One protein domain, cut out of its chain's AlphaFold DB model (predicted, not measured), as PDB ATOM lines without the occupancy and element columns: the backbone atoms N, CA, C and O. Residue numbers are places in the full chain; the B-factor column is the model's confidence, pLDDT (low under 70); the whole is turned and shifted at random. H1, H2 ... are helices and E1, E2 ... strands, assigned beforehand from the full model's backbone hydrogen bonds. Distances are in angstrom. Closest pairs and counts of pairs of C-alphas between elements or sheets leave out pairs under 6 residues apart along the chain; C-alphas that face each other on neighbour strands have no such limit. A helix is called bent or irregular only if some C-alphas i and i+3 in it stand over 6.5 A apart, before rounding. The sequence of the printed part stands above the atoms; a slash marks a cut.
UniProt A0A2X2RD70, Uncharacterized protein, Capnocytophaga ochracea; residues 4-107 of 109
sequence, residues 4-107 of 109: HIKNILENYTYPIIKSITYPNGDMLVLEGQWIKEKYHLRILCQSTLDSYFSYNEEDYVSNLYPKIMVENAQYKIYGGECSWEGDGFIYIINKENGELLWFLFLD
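What this domain is: This is residues 4 to 107 of the 109 residues of an uncharacterized protein of Capnocytophaga ochracea (UniProt A0A2X2RD70). One antiparallel sheet of eight strands curls like part of an open barrel, folded back at E6, while the short helices H1 and H2 lie at the open side, H1 beside E1 and H2 between E1 and the start of E3. The hairpin of E3 and E4 is long, and its tip, residues 34 to 39, sticks out from the body. The printed part has 104 residues, with the elements in the order H1 E1 E2 E3 E4 H2 E5 E6 E7 E8 and the sheet in the order E1 E5 E6 E7 E8 E2 E3 E4; the class is mostly strand. The whole is compact, with a radius of gyration of the C-alphas of 13.8 A, and spans 39 by 35 by 24 A.

Where its parts are: Across the sheet come E1, residues 13 to 15; E5, residues 61 to 71, 26.8 A long; E6, residues 75 to 82, 22.1 A; E7, residues 88 to 94, 20.7 A; E8, residues 100 to 106, 17.4 A; E2, residues 19 to 21; E3, residues 26 to 35, 28.4 A; and E4, residues 38 to 48, 28.4 A. H1, residues 4 to 11, begins at C-alpha 4 (-29.423, 43.998, -38.537). H2 is residues 49 to 55. E8 ends at C-alpha 106 (-40.597, 39.431, -51.890).

How they stand to each other: The sheet is strongly twisted and folded, bent back on itself into two leaves: E1 and E5 face E7, E8, E2, E3 and E4, with E6 as the hinge. E5, E6, E7 and E8 form a meander, each strand the antiparallel neighbour of the one before, and E2, E3 and E4 form another. N 78 and O 91 of E6 and E7 are 2.9 A apart, within hydrogen-bond range, as are N 104 and O 90 of E8 and E7 at 2.8 A. N 21 of E2 and O 103 of E8 are 2.8 A apart, and in the hairpin of E3 and E4 N 40 and O 33 are 2.8 A apart. Pairing of E5 is staggered: residues 61 to 63 pair with E1, N 62 and O 14 at 2.8 A, and residues 64 to 71 with E6, N 67 and O 79 at 3.0 A. E5 bends by 53 degrees at residue 65, and E4 by 63 degrees at residue 45. H1 is on the sheet at a height of 7.9 A, over none of its strands, but only just, with 2 C-alphas each on E1 and E5; the closest C-alphas of H1 and E1 are those of Ile 8 and Tyr 14, 5.7 A apart. H2 is at the sheet's level, 1.4 A; its closest C-alphas with E3 are those of Leu 49 and Asp 26, 6.6 A apart. H1 and H2 are close but not clearly touching, His 4 and Leu 49 having C-alphas 6.7 A apart, and about perpendicular at 89 degrees. In H1 every O i to N i+4 pair is within hydrogen-bond range, in H2 2 of 3.

The domain as a whole: The C-alphas farthest apart are those of Lys 36 and Glu 96, 42.9 A. The printed part has no cut, and the links between named elements are tight. Mean pLDDT of the printed part is 94.7, and no printed residue is under 70.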
ATOM      1  N   HIS A   4     -28.361  44.839 -37.977       94.12
ATOM      2  CA  HIS A   4     -29.423  43.998 -38.537       94.12
ATOM      3  C   HIS A   4     -28.999  43.283 -39.829       94.12
ATOM      4  O   HIS A   4     -29.361  42.130 -40.021       94.12
ATOM      5  N   ILE A   5     -28.164  43.901 -40.677       95.38
ATOM      6  CA  ILE A   5     -27.633  43.245 -41.887       95.38
ATOM      7  C   ILE A   5     -26.720  42.082 -41.515       95.38
ATOM      8  O   ILE A   5     -26.818  41.006 -42.099       95.38
ATOM      9  N   LYS A   6     -25.854  42.282 -40.518       93.69
ATOM     10  CA  LYS A   6     -25.004  41.213 -39.999       93.69
ATOM     11  C   LYS A   6     -25.854  40.042 -39.491       93.69
ATOM     12  O   LYS A   6     -25.604  38.910 -39.882       93.69
ATOM     13  N   ASN A   7     -26.879  40.334 -38.687       92.56
ATOM     14  CA  ASN A   7     -27.802  39.336 -38.148       92.56
ATOM     15  C   ASN A   7     -28.512  38.548 -39.270       92.56
ATOM     16  O   ASN A   7     -28.461  37.323 -39.273       92.56
ATOM     17  N   ILE A   8     -29.056  39.238 -40.281       94.06
ATOM     18  CA  ILE A   8     -29.693  38.617 -41.456       94.06
ATOM     19  C   ILE A   8     -28.766  37.592 -42.128       94.06
ATOM     20  O   ILE A   8     -29.190  36.486 -42.461       94.06
ATOM     21  N   LEU A   9     -27.492  37.947 -42.325       93.25
ATOM     22  CA  LEU A   9     -26.523  37.091 -43.015       93.25
ATOM     23  C   LEU A   9     -25.997  35.935 -42.150       93.25
ATOM     24  O   LEU A   9     -25.659  34.889 -42.700       93.25
ATOM     25  N   GLU A  10     -25.906  36.112 -40.830       94.06
ATOM     26  CA  GLU A  10     -25.424  35.081 -39.896       94.06
ATOM     27  C   GLU A  10     -26.520  34.082 -39.514       94.06
ATOM     28  O   GLU A  10     -26.260  32.880 -39.443       94.06
ATOM     29  N   ASN A  11     -27.742  34.569 -39.300       95.12
ATOM     30  CA  ASN A  11     -28.868  33.762 -38.833       95.12
ATOM     31  C   ASN A  11     -29.810  33.328 -39.956       95.12
ATOM     32  O   ASN A  11     -30.729  32.556 -39.699       95.12
ATOM     33  N   TYR A  12     -29.592  33.798 -41.187       95.38
ATOM     34  CA  TYR A  12     -30.445  33.499 -42.335       95.38
ATOM     35  C   TYR A  12     -31.922  33.792 -42.054       95.38
ATOM     36  O   TYR A  12     -32.795  32.974 -42.323       95.38
ATOM     37  N   THR A  13     -32.197  34.976 -41.514       95.31
ATOM     38  CA  THR A  13     -33.555  35.473 -41.265       95.31
ATOM     39  C   THR A  13     -33.726  36.850 -41.883       95.31
ATOM     40  O   THR A  13     -32.748  37.568 -42.068       95.31
ATOM     41  N   TYR A  14     -34.951  37.228 -42.237       96.38
ATOM     42  CA  TYR A  14     -35.232  38.531 -42.833       96.38
ATOM     43  C   TYR A  14     -36.626  39.047 -42.448       96.38
ATOM     44  O   TYR A  14     -37.550  38.241 -42.402       96.38
ATOM     45  N   PRO A  15     -36.809  40.358 -42.199       95.00
ATOM     46  CA  PRO A  15     -38.124  40.975 -41.996       95.00
ATOM     47  C   PRO A  15     -39.181  40.546 -43.020       95.00
ATOM     48  O   PRO A  15     -38.922  40.582 -44.220       95.00
ATOM     49  N   ILE A  16     -40.393  40.204 -42.580       93.94
ATOM     50  CA  ILE A  16     -41.491  39.849 -43.499       93.94
ATOM     51  C   ILE A  16     -42.057  41.139 -44.114       93.94
ATOM     52  O   ILE A  16     -43.052  41.693 -43.643       93.94
ATOM     53  N   ILE A  17     -41.348  41.688 -45.102       94.38
ATOM     54  CA  ILE A  17     -41.712  42.916 -45.814       94.38
ATOM     55  C   ILE A  17     -41.058  42.956 -47.198       94.38
ATOM     56  O   ILE A  17     -39.827  42.973 -47.319       94.38
ATOM     57  N   LYS A  18     -41.873  43.043 -48.262       95.75
ATOM     58  CA  LYS A  18     -41.360  43.277 -49.623       95.75
ATOM     59  C   LYS A  18     -40.458  44.510 -49.644       95.75
ATOM     60  O   LYS A  18     -40.917  45.630 -49.408       95.75
ATOM     61  N   SER A  19     -39.174  44.332 -49.928       97.50
ATOM     62  CA  SER A  19     -38.235  45.449 -49.869       97.50
ATOM     63  C   SER A  19     -36.935  45.205 -50.624       97.50
ATOM     64  O   SER A  19     -36.513  44.070 -50.843       97.50
ATOM     65  N   ILE A  20     -36.294  46.309 -51.010       98.31
ATOM     66  CA  ILE A  20     -34.868  46.346 -51.341       98.31
ATOM     67  C   ILE A  20     -34.154  46.969 -50.149       98.31
ATOM     68  O   ILE A  20     -34.451  48.104 -49.789       98.31
ATOM     69  N   THR A  21     -33.217  46.246 -49.552       98.19
ATOM     70  CA  THR A  21     -32.433  46.707 -48.407       98.19
ATOM     71  C   THR A  21     -30.966  46.854 -48.760       98.19
ATOM     72  O   THR A  21     -30.393  46.008 -49.449       98.19
ATOM     73  N   TYR A  22     -30.353  47.916 -48.253       97.88
ATOM     74  CA  TYR A  22     -28.960  48.268 -48.482       97.88
ATOM     75  C   TYR A  22     -28.079  47.974 -47.255       97.88
ATOM     76  O   TYR A  22     -28.578  47.754 -46.150       97.88
ATOM     77  N   PRO A  23     -26.743  47.967 -47.407       96.88
ATOM     78  CA  PRO A  23     -25.820  47.495 -46.366       96.88
ATOM     79  C   PRO A  23     -25.768  48.388 -45.120       96.88
ATOM     80  O   PRO A  23     -25.289  47.966 -44.063       96.88
ATOM     81  N   ASN A  24     -26.243  49.626 -45.255       96.81
ATOM     82  CA  ASN A  24     -26.391  50.602 -44.181       96.81
ATOM     83  C   ASN A  24     -27.730  50.484 -43.434       96.81
ATOM     84  O   ASN A  24     -27.931  51.242 -42.497       96.81
ATOM     85  N   GLY A  25     -28.608  49.552 -43.817       97.38
ATOM     86  CA  GLY A  25     -29.922  49.366 -43.203       97.38
ATOM     87  C   GLY A  25     -31.050  50.177 -43.845       97.38
ATOM     88  O   GLY A  25     -32.197  49.993 -43.440       97.38
ATOM     89  N   ASP A  26     -30.766  51.014 -44.848       98.25
ATOM     90  CA  ASP A  26     -31.803  51.718 -45.607       98.25
ATOM     91  C   ASP A  26     -32.648  50.730 -46.412       98.25
ATOM     92  O   ASP A  26     -32.139  49.746 -46.960       98.25
ATOM     93  N   MET A  27     -33.942  51.024 -46.525       98.25
ATOM     94  CA  MET A  27     -34.916  50.189 -47.217       98.25
ATOM     95  C   MET A  27     -35.757  51.000 -48.202       98.25
ATOM     96  O   MET A  27     -36.238  52.092 -47.898       98.25
ATOM     97  N   LEU A  28     -36.020  50.406 -49.361       98.50
ATOM     98  CA  LEU A  28     -37.153  50.752 -50.214       98.50
ATOM     99  C   LEU A  28     -38.232  49.703 -49.984       98.50
ATOM    100  O   LEU A  28     -38.062  48.554 -50.385       98.50
ATOM    101  N   VAL A  29     -39.329  50.095 -49.342       97.81
ATOM    102  CA  VAL A  29     -40.489  49.220 -49.166       97.81
ATOM    103  C   VAL A  29     -41.234  49.146 -50.489       97.81
ATOM    104  O   VAL A  29     -41.461  50.165 -51.150       97.81
ATOM    105  N   LEU A  30     -41.594  47.933 -50.883       97.06
ATOM    106  CA  LEU A  30     -42.242  47.645 -52.148       97.06
ATOM    107  C   LEU A  30     -43.706  47.280 -51.933       97.06
ATOM    108  O   LEU A  30     -44.082  46.650 -50.952       97.06
ATOM    109  N   GLU A  31     -44.520  47.624 -52.917       94.56
ATOM    110  CA  GLU A  31     -45.868  47.101 -53.066       94.56
ATOM    111  C   GLU A  31     -45.943  46.341 -54.385       94.56
ATOM    112  O   GLU A  31     -45.518  46.842 -55.433       94.56
ATOM    113  N   GLY A  32     -46.458  45.118 -54.313       90.75
ATOM    114  CA  GLY A  32     -46.628  44.230 -55.449       90.75
ATOM    115  C   GLY A  32     -48.099  43.918 -55.668       90.75
ATOM    116  O   GLY A  32     -48.818  43.667 -54.709       90.75
ATOM    117  N   GLN A  33     -48.553  43.934 -56.918       89.81
ATOM    118  CA  GLN A  33     -49.912  43.526 -57.268       89.81
ATOM    119  C   GLN A  33     -49.966  42.865 -58.644       89.81
ATOM    120  O   GLN A  33     -49.271  43.264 -59.584       89.81
ATOM    121  N   TRP A  34     -50.847  41.880 -58.783       89.88
ATOM    122  CA  TRP A  34     -51.174  41.290 -60.075       89.88
ATOM    123  C   TRP A  34     -52.161  42.182 -60.833       89.88
ATOM    124  O   TRP A  34     -53.254  42.478 -60.354       89.88
ATOM    125  N   ILE A  35     -51.791  42.597 -62.046       91.62
ATOM    126  CA  ILE A  35     -52.675  43.295 -62.982       91.62
ATOM    127  C   ILE A  35     -52.791  42.423 -64.229       91.62
ATOM    128  O   ILE A  35     -51.893  42.392 -65.074       91.62
ATOM    129  N   LYS A  36     -53.918  41.713 -64.349       92.25
ATOM    130  CA  LYS A  36     -54.103  40.641 -65.342       92.25
ATOM    131  C   LYS A  36     -53.012  39.574 -65.157       92.25
ATOM    132  O   LYS A  36     -52.878  39.031 -64.071       92.25
ATOM    133  N   GLU A  37     -52.219  39.308 -66.188       93.75
ATOM    134  CA  GLU A  37     -51.163  38.284 -66.203       93.75
ATOM    135  C   GLU A  37     -49.774  38.841 -65.845       93.75
ATOM    136  O   GLU A  37     -48.764  38.165 -66.024       93.75
ATOM    137  N   LYS A  38     -49.689  40.097 -65.387       93.06
ATOM    138  CA  LYS A  38     -48.417  40.749 -65.060       93.06
ATOM    139  C   LYS A  38     -48.350  41.079 -63.581       93.06
ATOM    140  O   LYS A  38     -49.270  41.691 -63.041       93.06
ATOM    141  N   TYR A  39     -47.231  40.736 -62.956       89.75
ATOM    142  CA  TYR A  39     -46.907  41.205 -61.617       89.75
ATOM    143  C   TYR A  39     -46.247  42.583 -61.704       89.75
ATOM    144  O   TYR A  39     -45.246  42.764 -62.399       89.75
ATOM    145  N   HIS A  40     -46.840  43.567 -61.037       92.12
ATOM    146  CA  HIS A  40     -46.357  44.940 -60.992       92.12
ATOM    147  C   HIS A  40     -45.791  45.236 -59.613       92.12
ATOM    148  O   HIS A  40     -46.504  45.115 -58.622       92.12
ATOM    149  N   LEU A  41     -44.539  45.685 -59.572       92.81
ATOM    150  CA  LEU A  41     -43.876  46.171 -58.367       92.81
ATOM    151  C   LEU A  41     -43.703  47.686 -58.445       92.81
ATOM    152  O   LEU A  41     -43.308  48.219 -59.486       92.81
ATOM    153  N   ARG A  42     -43.967  48.378 -57.336       95.12
ATOM    154  CA  ARG A  42     -43.658  49.801 -57.158       95.12
ATOM    155  C   ARG A  42     -42.998  50.048 -55.809       95.12
ATOM    156  O   ARG A  42     -43.218  49.299 -54.864       95.12
ATOM    157  N   ILE A  43     -42.226  51.126 -55.717       97.69
ATOM    158  CA  ILE A  43     -41.739  51.632 -54.431       97.69
ATOM    159  C   ILE A  43     -42.914  52.318 -53.732       97.69
ATOM    160  O   ILE A  43     -43.527  53.221 -54.306       97.69
ATOM    161  N   LEU A  44     -43.220  51.881 -52.514       97.31
ATOM    162  CA  LEU A  44     -44.247  52.468 -51.661       97.31
ATOM    163  C   LEU A  44     -43.674  53.629 -50.842       97.31
ATOM    164  O   LEU A  44     -44.227  54.726 -50.843       97.31
ATOM    165  N   CYS A  45     -42.552  53.394 -50.160       97.94
ATOM    166  CA  CYS A  45     -41.874  54.397 -49.343       97.94
ATOM    167  C   CYS A  45     -40.401  54.037 -49.092       97.94
ATOM    168  O   CYS A  45     -39.939  52.940 -49.412       97.94
ATOM    169  N   GLN A  46     -39.671  54.987 -48.510       98.31
ATOM    170  CA  GLN A  46     -38.351  54.757 -47.924       98.31
ATOM    171  C   GLN A  46     -38.512  54.479 -46.425       98.31
ATOM    172  O   GLN A  46     -39.353  55.097 -45.774       98.31
ATOM    173  N   SER A  47     -37.717  53.557 -45.892       98.00
ATOM    174  CA  SER A  47     -37.701  53.181 -44.473       98.00
ATOM    175  C   SER A  47     -36.309  52.665 -44.083       98.00
ATOM    176  O   SER A  47     -35.362  52.792 -44.859       98.00
ATOM    177  N   THR A  48     -36.174  52.072 -42.899       98.00
ATOM    178  CA  THR A  48     -34.949  51.407 -42.433       98.00
ATOM    179  C   THR A  48     -35.267  50.109 -41.692       98.00
ATOM    180  O   THR A  48     -36.373  49.933 -41.171       98.00
ATOM    181  N   LEU A  49     -34.278  49.217 -41.593       96.94
ATOM    182  CA  LEU A  49     -34.373  48.013 -40.758       96.94
ATOM    183  C   LEU A  49     -34.630  48.370 -39.291       96.94
ATOM    184  O   LEU A  49     -35.471  47.743 -38.654       96.94
ATOM    185  N   ASP A  50     -33.961  49.405 -38.778       96.81
ATOM    186  CA  ASP A  50     -34.180  49.893 -37.412       96.81
ATOM    187  C   ASP A  50     -35.644  50.294 -37.198       96.81
ATOM    188  O   ASP A  50     -36.253  49.945 -36.189       96.81
ATOM    189  N   SER A  51     -36.241  50.987 -38.175       96.75
ATOM    190  CA  SER A  51     -37.654  51.344 -38.109       96.75
ATOM    191  C   SER A  51     -38.525  50.093 -38.090       96.75
ATOM    192  O   SER A  51     -39.449  50.035 -37.287       96.75
ATOM    193  N   TYR A  52     -38.249  49.082 -38.916       96.38
ATOM    194  CA  TYR A  52     -39.027  47.839 -38.908       96.38
ATOM    195  C   TYR A  52     -39.032  47.181 -37.521       96.38
ATOM    196  O   TYR A  52     -40.103  46.942 -36.964       96.38
ATOM    197  N   PHE A  53     -37.853  46.964 -36.934       95.19
ATOM    198  CA  PHE A  53     -37.713  46.306 -35.630       95.19
ATOM    199  C   PHE A  53     -38.126  47.184 -34.441       95.19
ATOM    200  O   PHE A  53     -38.325  46.679 -33.344       95.19
ATOM    201  N   SER A  54     -38.311  48.493 -34.637       95.88
ATOM    202  CA  SER A  54     -38.905  49.357 -33.606       95.88
ATOM    203  C   SER A  54     -40.423  49.185 -33.459       95.88
ATOM    204  O   SER A  54     -40.971  49.508 -32.406       95.88
ATOM    205  N   TYR A  55     -41.100  48.687 -34.503       94.31
ATOM    206  CA  TYR A  55     -42.559  48.517 -34.541       94.31
ATOM    207  C   TYR A  55     -43.020  47.055 -34.568       94.31
ATOM    208  O   TYR A  55     -44.194  46.803 -34.308       94.31
ATOM    209  N   ASN A  56     -42.135  46.112 -34.892       94.69
ATOM    210  CA  ASN A  56     -42.445  44.686 -34.992       94.69
ATOM    211  C   ASN A  56     -41.612  43.889 -33.986       94.69
ATOM    212  O   ASN A  56     -40.515  44.307 -33.615       94.69
ATOM    213  N   GLU A  57     -42.126  42.734 -33.567       90.88
ATOM    214  CA  GLU A  57     -41.380  41.791 -32.731       90.88
ATOM    215  C   GLU A  57     -40.158  41.243 -33.495       90.88
ATOM    216  O   GLU A  57     -40.172  41.130 -34.723       90.88
ATOM    217  N   GLU A  58     -39.075  40.923 -32.779       86.25
ATOM    218  CA  GLU A  58     -37.820  40.457 -33.396       86.25
ATOM    219  C   GLU A  58     -37.983  39.141 -34.173       86.25
ATOM    220  O   GLU A  58     -37.212  38.869 -35.092       86.25
ATOM    221  N   ASP A  59     -38.982  38.333 -33.819       89.31
ATOM    222  CA  ASP A  59     -39.312  37.065 -34.466       89.31
ATOM    223  C   ASP A  59     -40.305  37.216 -35.632       89.31
ATOM    224  O   ASP A  59     -40.626  36.222 -36.291       89.31
ATOM    225  N   TYR A  60     -40.724  38.444 -35.962       92.44
ATOM    226  CA  TYR A  60     -41.527  38.743 -37.147       92.44
ATOM    227  C   TYR A  60     -40.655  38.742 -38.411       92.44
ATOM    228  O   TYR A  60     -40.447  39.739 -39.105       92.44
ATOM    229  N   VAL A  61     -40.080  37.573 -38.678       94.44
ATOM    230  CA  VAL A  61     -39.091  37.319 -39.720       94.44
ATOM    231  C   VAL A  61     -39.425  36.041 -40.485       94.44
ATOM    232  O   VAL A  61     -40.093  35.127 -40.001       94.44
ATOM    233  N   SER A  62     -38.928  35.960 -41.711       95.44
ATOM    234  CA  SER A  62     -38.870  34.738 -42.493       95.44
ATOM    235  C   SER A  62     -37.488  34.110 -42.377       95.44
ATOM    236  O   SER A  62     -36.479  34.802 -42.519       95.44
ATOM    237  N   ASN A  63     -37.428  32.791 -42.201       96.38
ATOM    238  CA  ASN A  63     -36.184  32.048 -42.384       96.38
ATOM    239  C   ASN A  63     -35.863  31.969 -43.877       96.38
ATOM    240  O   ASN A  63     -36.758  31.804 -44.706       96.38
ATOM    241  N   LEU A  64     -34.584  32.083 -44.208       96.19
ATOM    242  CA  LEU A  64     -34.049  32.053 -45.559       96.19
ATOM    243  C   LEU A  64     -33.405  30.689 -45.810       96.19
ATOM    244  O   LEU A  64     -32.611  30.214 -44.997       96.19
ATOM    245  N   TYR A  65     -33.657  30.096 -46.976       95.44
ATOM    246  CA  TYR A  65     -32.990  28.865 -47.411       95.44
ATOM    247  C   TYR A  65     -32.054  29.143 -48.599       95.44
ATOM    248  O   TYR A  65     -32.355  28.771 -49.738       95.44
ATOM    249  N   PRO A  66     -30.917  29.834 -48.374       92.25
ATOM    250  CA  PRO A  66     -30.056  30.312 -49.448       92.25
ATOM    251  C   PRO A  66     -29.388  29.190 -50.216       92.25
ATOM    252  O   PRO A  66     -28.769  28.283 -49.658       92.25
ATOM    253  N   LYS A  67     -29.417  29.339 -51.536       90.38
ATOM    254  CA  LYS A  67     -28.584  28.597 -52.472       90.38
ATOM    255  C   LYS A  67     -27.753  29.604 -53.259       90.38
ATOM    256  O   LYS A  67     -28.231  30.682 -53.619       90.38
ATOM    257  N   ILE A  68     -26.483  29.280 -53.508       88.50
ATOM    258  CA  ILE A  68     -25.675  30.075 -54.438       88.50
ATOM    259  C   ILE A  68     -26.275  29.860 -55.824       88.50
ATOM    260  O   ILE A  68     -26.287  28.736 -56.322       88.50
ATOM    261  N   MET A  69     -26.781  30.934 -56.421       90.06
ATOM    262  CA  MET A  69     -27.416  30.888 -57.736       90.06
ATOM    263  C   MET A  69     -26.372  31.033 -58.839       90.06
ATOM    264  O   MET A  69     -26.378  30.278 -59.806       90.06
ATOM    265  N   VAL A  70     -25.475  32.011 -58.691       94.25
ATOM    266  CA  VAL A  70     -24.427  32.349 -59.663       94.25
ATOM    267  C   VAL A  70     -23.251  32.984 -58.919       94.25
ATOM    268  O   VAL A  70     -23.447  33.720 -57.951       94.25
ATOM    269  N   GLU A  71     -22.025  32.767 -59.388       96.44
ATOM    270  CA  GLU A  71     -20.871  33.563 -58.965       96.44
ATOM    271  C   GLU A  71     -19.985  33.967 -60.148       96.44
ATOM    272  O   GLU A  71     -19.956  33.305 -61.185       96.44
ATOM    273  N   ASN A  72     -19.244  35.061 -59.981       95.31
ATOM    274  CA  ASN A  72     -18.164  35.452 -60.884       95.31
ATOM    275  C   ASN A  72     -16.904  35.835 -60.080       95.31
ATOM    276  O   ASN A  72     -16.768  35.481 -58.906       95.31
ATOM    277  N   ALA A  73     -15.949  36.525 -60.708       96.62
ATOM    278  CA  ALA A  73     -14.719  36.961 -60.042       96.62
ATOM    279  C   ALA A  73     -14.966  37.936 -58.872       96.62
ATOM    280  O   ALA A  73     -14.237  37.890 -57.888       96.62
ATOM    281  N   GLN A  74     -15.995  38.782 -58.963       97.62
ATOM    282  CA  GLN A  74     -16.256  39.885 -58.031       97.62
ATOM    283  C   GLN A  74     -17.426  39.612 -57.077       97.62
ATOM    284  O   GLN A  74     -17.400  40.072 -55.941       97.62
ATOM    285  N   TYR A  75     -18.436  38.851 -57.501       97.75
ATOM    286  CA  TYR A  75     -19.711  38.746 -56.792       97.75
ATOM    287  C   TYR A  75     -20.188  37.305 -56.634       97.75
ATOM    288  O   TYR A  75     -19.970  36.456 -57.503       97.75
ATOM    289  N   LYS A  76     -20.899  37.061 -55.531       97.44
ATOM    290  CA  LYS A  76     -21.753  35.887 -55.323       97.44
ATOM    291  C   LYS A  76     -23.200  36.345 -55.230       97.44
ATOM    292  O   LYS A  76     -23.505  37.250 -54.456       97.44
ATOM    293  N   ILE A  77     -24.072  35.715 -56.006       97.38
ATOM    294  CA  ILE A  77     -25.513  35.950 -55.974       97.38
ATOM    295  C   ILE A  77     -26.160  34.758 -55.284       97.38
ATOM    296  O   ILE A  77     -26.026  33.614 -55.729       97.38
ATOM    297  N   TYR A  78     -26.862  35.043 -54.199       97.19
ATOM    298  CA  TYR A  78     -27.649  34.084 -53.445       97.19
ATOM    299  C   TYR A  78     -29.118  34.304 -53.755       97.19
ATOM    300  O   TYR A  78     -29.556  35.438 -53.934       97.19
ATOM    301  N   GLY A  79     -29.875  33.221 -53.795       96.31
ATOM    302  CA  GLY A  79     -31.319  33.269 -53.908       96.31
ATOM    303  C   GLY A  79     -31.931  31.987 -53.381       96.31
ATOM    304  O   GLY A  79     -31.241  30.976 -53.204       96.31
ATOM    305  N   GLY A  80     -33.218  32.037 -53.090       94.69
ATOM    306  CA  GLY A  80     -33.901  30.889 -52.531       94.69
ATOM    307  C   GLY A  80     -35.315  31.195 -52.092       94.69
ATOM    308  O   GLY A  80     -35.830  32.299 -52.268       94.69
ATOM    309  N   GLU A  81     -35.902  30.153 -51.525       94.50
ATOM    310  CA  GLU A  81     -37.205  30.172 -50.884       94.50
ATOM    311  C   GLU A  81     -37.059  30.550 -49.408       94.50
ATOM    312  O   GLU A  81     -35.960  30.571 -48.834       94.50
ATOM    313  N   CYS A  82     -38.202  30.815 -48.801       95.31
ATOM    314  CA  CYS A  82     -38.357  31.313 -47.450       95.31
ATOM    315  C   CYS A  82     -39.298  30.404 -46.642       95.31
ATOM    316  O   CYS A  82     -39.937  29.512 -47.196       95.31
ATOM    317  N   SER A  83     -39.386  30.594 -45.320       94.00
ATOM    318  CA  SER A  83     -40.266  29.774 -44.467       94.00
ATOM    319  C   SER A  83     -41.758  30.050 -44.649       94.00
ATOM    320  O   SER A  83     -42.575  29.244 -44.207       94.00
ATOM    321  N   TRP A  84     -42.113  31.172 -45.270       87.06
ATOM    322  CA  TRP A  84     -43.485  31.505 -45.635       87.06
ATOM    323  C   TRP A  84     -43.730  31.089 -47.086       87.06
ATOM    324  O   TRP A  84     -42.924  31.370 -47.973       87.06
ATOM    325  N   GLU A  85     -44.812  30.348 -47.317       84.06
ATOM    326  CA  GLU A  85     -45.122  29.784 -48.631       84.06
ATOM    327  C   GLU A  85     -45.228  30.897 -49.678       84.06
ATOM    328  O   GLU A  85     -46.038  31.805 -49.522       84.06
ATOM    329  N   GLY A  86     -44.421  30.803 -50.740       83.88
ATOM    330  CA  GLY A  86     -44.382  31.754 -51.857       83.88
ATOM    331  C   GLY A  86     -43.431  32.941 -51.675       83.88
ATOM    332  O   GLY A  86     -43.205  33.672 -52.640       83.88
ATOM    333  N   ASP A  87     -42.839  33.108 -50.491       92.19
ATOM    334  CA  ASP A  87     -41.820  34.126 -50.251       92.19
ATOM    335  C   ASP A  87     -40.491  33.716 -50.903       92.19
ATOM    336  O   ASP A  87     -40.109  32.540 -50.949       92.19
ATOM    337  N   GLY A  88     -39.739  34.707 -51.374       95.00
ATOM    338  CA  GLY A  88     -38.452  34.484 -52.011       95.00
ATOM    339  C   GLY A  88     -37.524  35.679 -51.907       95.00
ATOM    340  O   GLY A  88     -37.934  36.818 -51.669       95.00
ATOM    341  N   PHE A  89     -36.236  35.417 -52.099       96.81
ATOM    342  CA  PHE A  89     -35.222  36.455 -51.985       96.81
ATOM    343  C   PHE A  89     -34.086  36.293 -52.981       96.81
ATOM    344  O   PHE A  89     -33.806  35.200 -53.482       96.81
ATOM    345  N   ILE A  90     -33.390  37.406 -53.212       97.31
ATOM    346  CA  ILE A  90     -32.111  37.465 -53.914       97.31
ATOM    347  C   ILE A  90     -31.223  38.490 -53.209       97.31
ATOM    348  O   ILE A  90     -31.655  39.612 -52.955       97.31
ATOM    349  N   TYR A  91     -29.963  38.151 -52.943       97.56
ATOM    350  CA  TYR A  91     -28.978  39.122 -52.466       97.56
ATOM    351  C   TYR A  91     -27.603  38.910 -53.089       97.56
ATOM    352  O   TYR A  91     -27.264  37.817 -53.552       97.56
ATOM    353  N   ILE A  92     -26.802  39.975 -53.103       97.56
ATOM    354  CA  ILE A  92     -25.471  39.977 -53.715       97.56
ATOM    355  C   ILE A  92     -24.414  40.304 -52.669       97.56
ATOM    356  O   ILE A  92     -24.531  41.303 -51.960       97.56
ATOM    357  N   ILE A  93     -23.363  39.486 -52.628       96.81
ATOM    358  CA  ILE A  93     -22.175  39.686 -51.796       96.81
ATOM    359  C   ILE A  93     -20.975  40.020 -52.683       96.81
ATOM    360  O   ILE A  93     -20.699  39.309 -53.657       96.81
ATOM    361  N   ASN A  94     -20.234  41.068 -52.327       96.62
ATOM    362  CA  ASN A  94     -18.908  41.341 -52.871       96.62
ATOM    363  C   ASN A  94     -17.890  40.346 -52.281       96.62
ATOM    364  O   ASN A  94     -17.761  40.206 -51.067       96.62
ATOM    365  N   LYS A  95     -17.164  39.628 -53.145       95.75
ATOM    366  CA  LYS A  95     -16.206  38.582 -52.751       95.75
ATOM    367  C   LYS A  95     -14.937  39.132 -52.100       95.75
ATOM    368  O   LYS A  95     -14.305  38.393 -51.353       95.75
ATOM    369  N   GLU A  96     -14.558  40.372 -52.397       95.62
ATOM    370  CA  GLU A  96     -13.337  41.000 -51.881       95.62
ATOM    371  C   GLU A  96     -13.438  41.268 -50.379       95.62
ATOM    372  O   GLU A  96     -12.518  40.953 -49.628       95.62
ATOM    373  N   ASN A  97     -14.571  41.817 -49.940       92.94
ATOM    374  CA  ASN A  97     -14.761  42.277 -48.566       92.94
ATOM    375  C   ASN A  97     -15.895  41.555 -47.818       92.94
ATOM    376  O   ASN A  97     -16.099  41.803 -46.632       92.94
ATOM    377  N   GLY A  98     -16.620  40.651 -48.483       90.81
ATOM    378  CA  GLY A  98     -17.745  39.922 -47.900       90.81
ATOM    379  C   GLY A  98     -18.977  40.790 -47.637       90.81
ATOM    380  O   GLY A  98     -19.890  40.345 -46.946       90.81
ATOM    381  N   GLU A  99     -19.018  42.020 -48.154       93.31
ATOM    382  CA  GLU A  99     -20.117  42.941 -47.888       93.31
ATOM    383  C   GLU A  99     -21.325  42.659 -48.781       93.31
ATOM    384  O   GLU A  99     -21.205  42.373 -49.976       93.31
ATOM    385  N   LEU A 100     -22.513  42.795 -48.188       96.44
ATOM    386  CA  LEU A 100     -23.762  42.921 -48.929       96.44
ATOM    387  C   LEU A 100     -23.688  44.141 -49.856       96.44
ATOM    388  O   LEU A 100     -23.147  45.171 -49.468       96.44
ATOM    389  N   LEU A 101     -24.274  44.044 -51.051       96.75
ATOM    390  CA  LEU A 101     -24.535  45.206 -51.910       96.75
ATOM    391  C   LEU A 101     -25.984  45.673 -51.799       96.75
ATOM    392  O   LEU A 101     -26.251  46.853 -51.601       96.75
ATOM    393  N   TRP A 102     -26.911  44.731 -51.935       97.50
ATOM    394  CA  TRP A 102     -28.335  44.916 -51.694       97.50
ATOM    395  C   TRP A 102     -29.003  43.552 -51.512       97.50
ATOM    396  O   TRP A 102     -28.468  42.515 -51.923       97.50
ATOM    397  N   PHE A 103     -30.180  43.575 -50.902       98.12
ATOM    398  CA  PHE A 103     -31.023  42.420 -50.633       98.12
ATOM    399  C   PHE A 103     -32.437  42.720 -51.133       98.12
ATOM    400  O   PHE A 103     -33.028  43.704 -50.703       98.12
ATOM    401  N   LEU A 104     -32.973  41.897 -52.030       97.75
ATOM    402  CA  LEU A 104     -34.375  41.921 -52.438       97.75
ATOM    403  C   LEU A 104     -35.113  40.788 -51.728       97.75
ATOM    404  O   LEU A 104     -34.741  39.626 -51.880       97.75
ATOM    405  N   PHE A 105     -36.179  41.133 -51.021       97.25
ATOM    406  CA  PHE A 105     -37.135  40.189 -50.456       97.25
ATOM    407  C   PHE A 105     -38.516  40.456 -51.049       97.25
ATOM    408  O   PHE A 105     -38.935  41.612 -51.149       97.25
ATOM    409  N   LEU A 106     -39.213  39.396 -51.441       94.94
ATOM    410  CA  LEU A 106     -40.597  39.431 -51.890       94.94
ATOM    411  C   LEU A 106     -41.379  38.428 -51.049       94.94
ATOM    412  O   LEU A 106     -41.096  37.234 -51.119       94.94
ATOM    413  N   ASP A 107     -42.343  38.912 -50.273       87.62
ATOM    414  CA  ASP A 107     -43.347  38.047 -49.660       87.62
ATOM    415  C   ASP A 107     -44.466  37.683 -50.656       87.62
ATOM    416  O   ASP A 107     -44.635  38.327 -51.699       87.62
TER     417      ASP A 107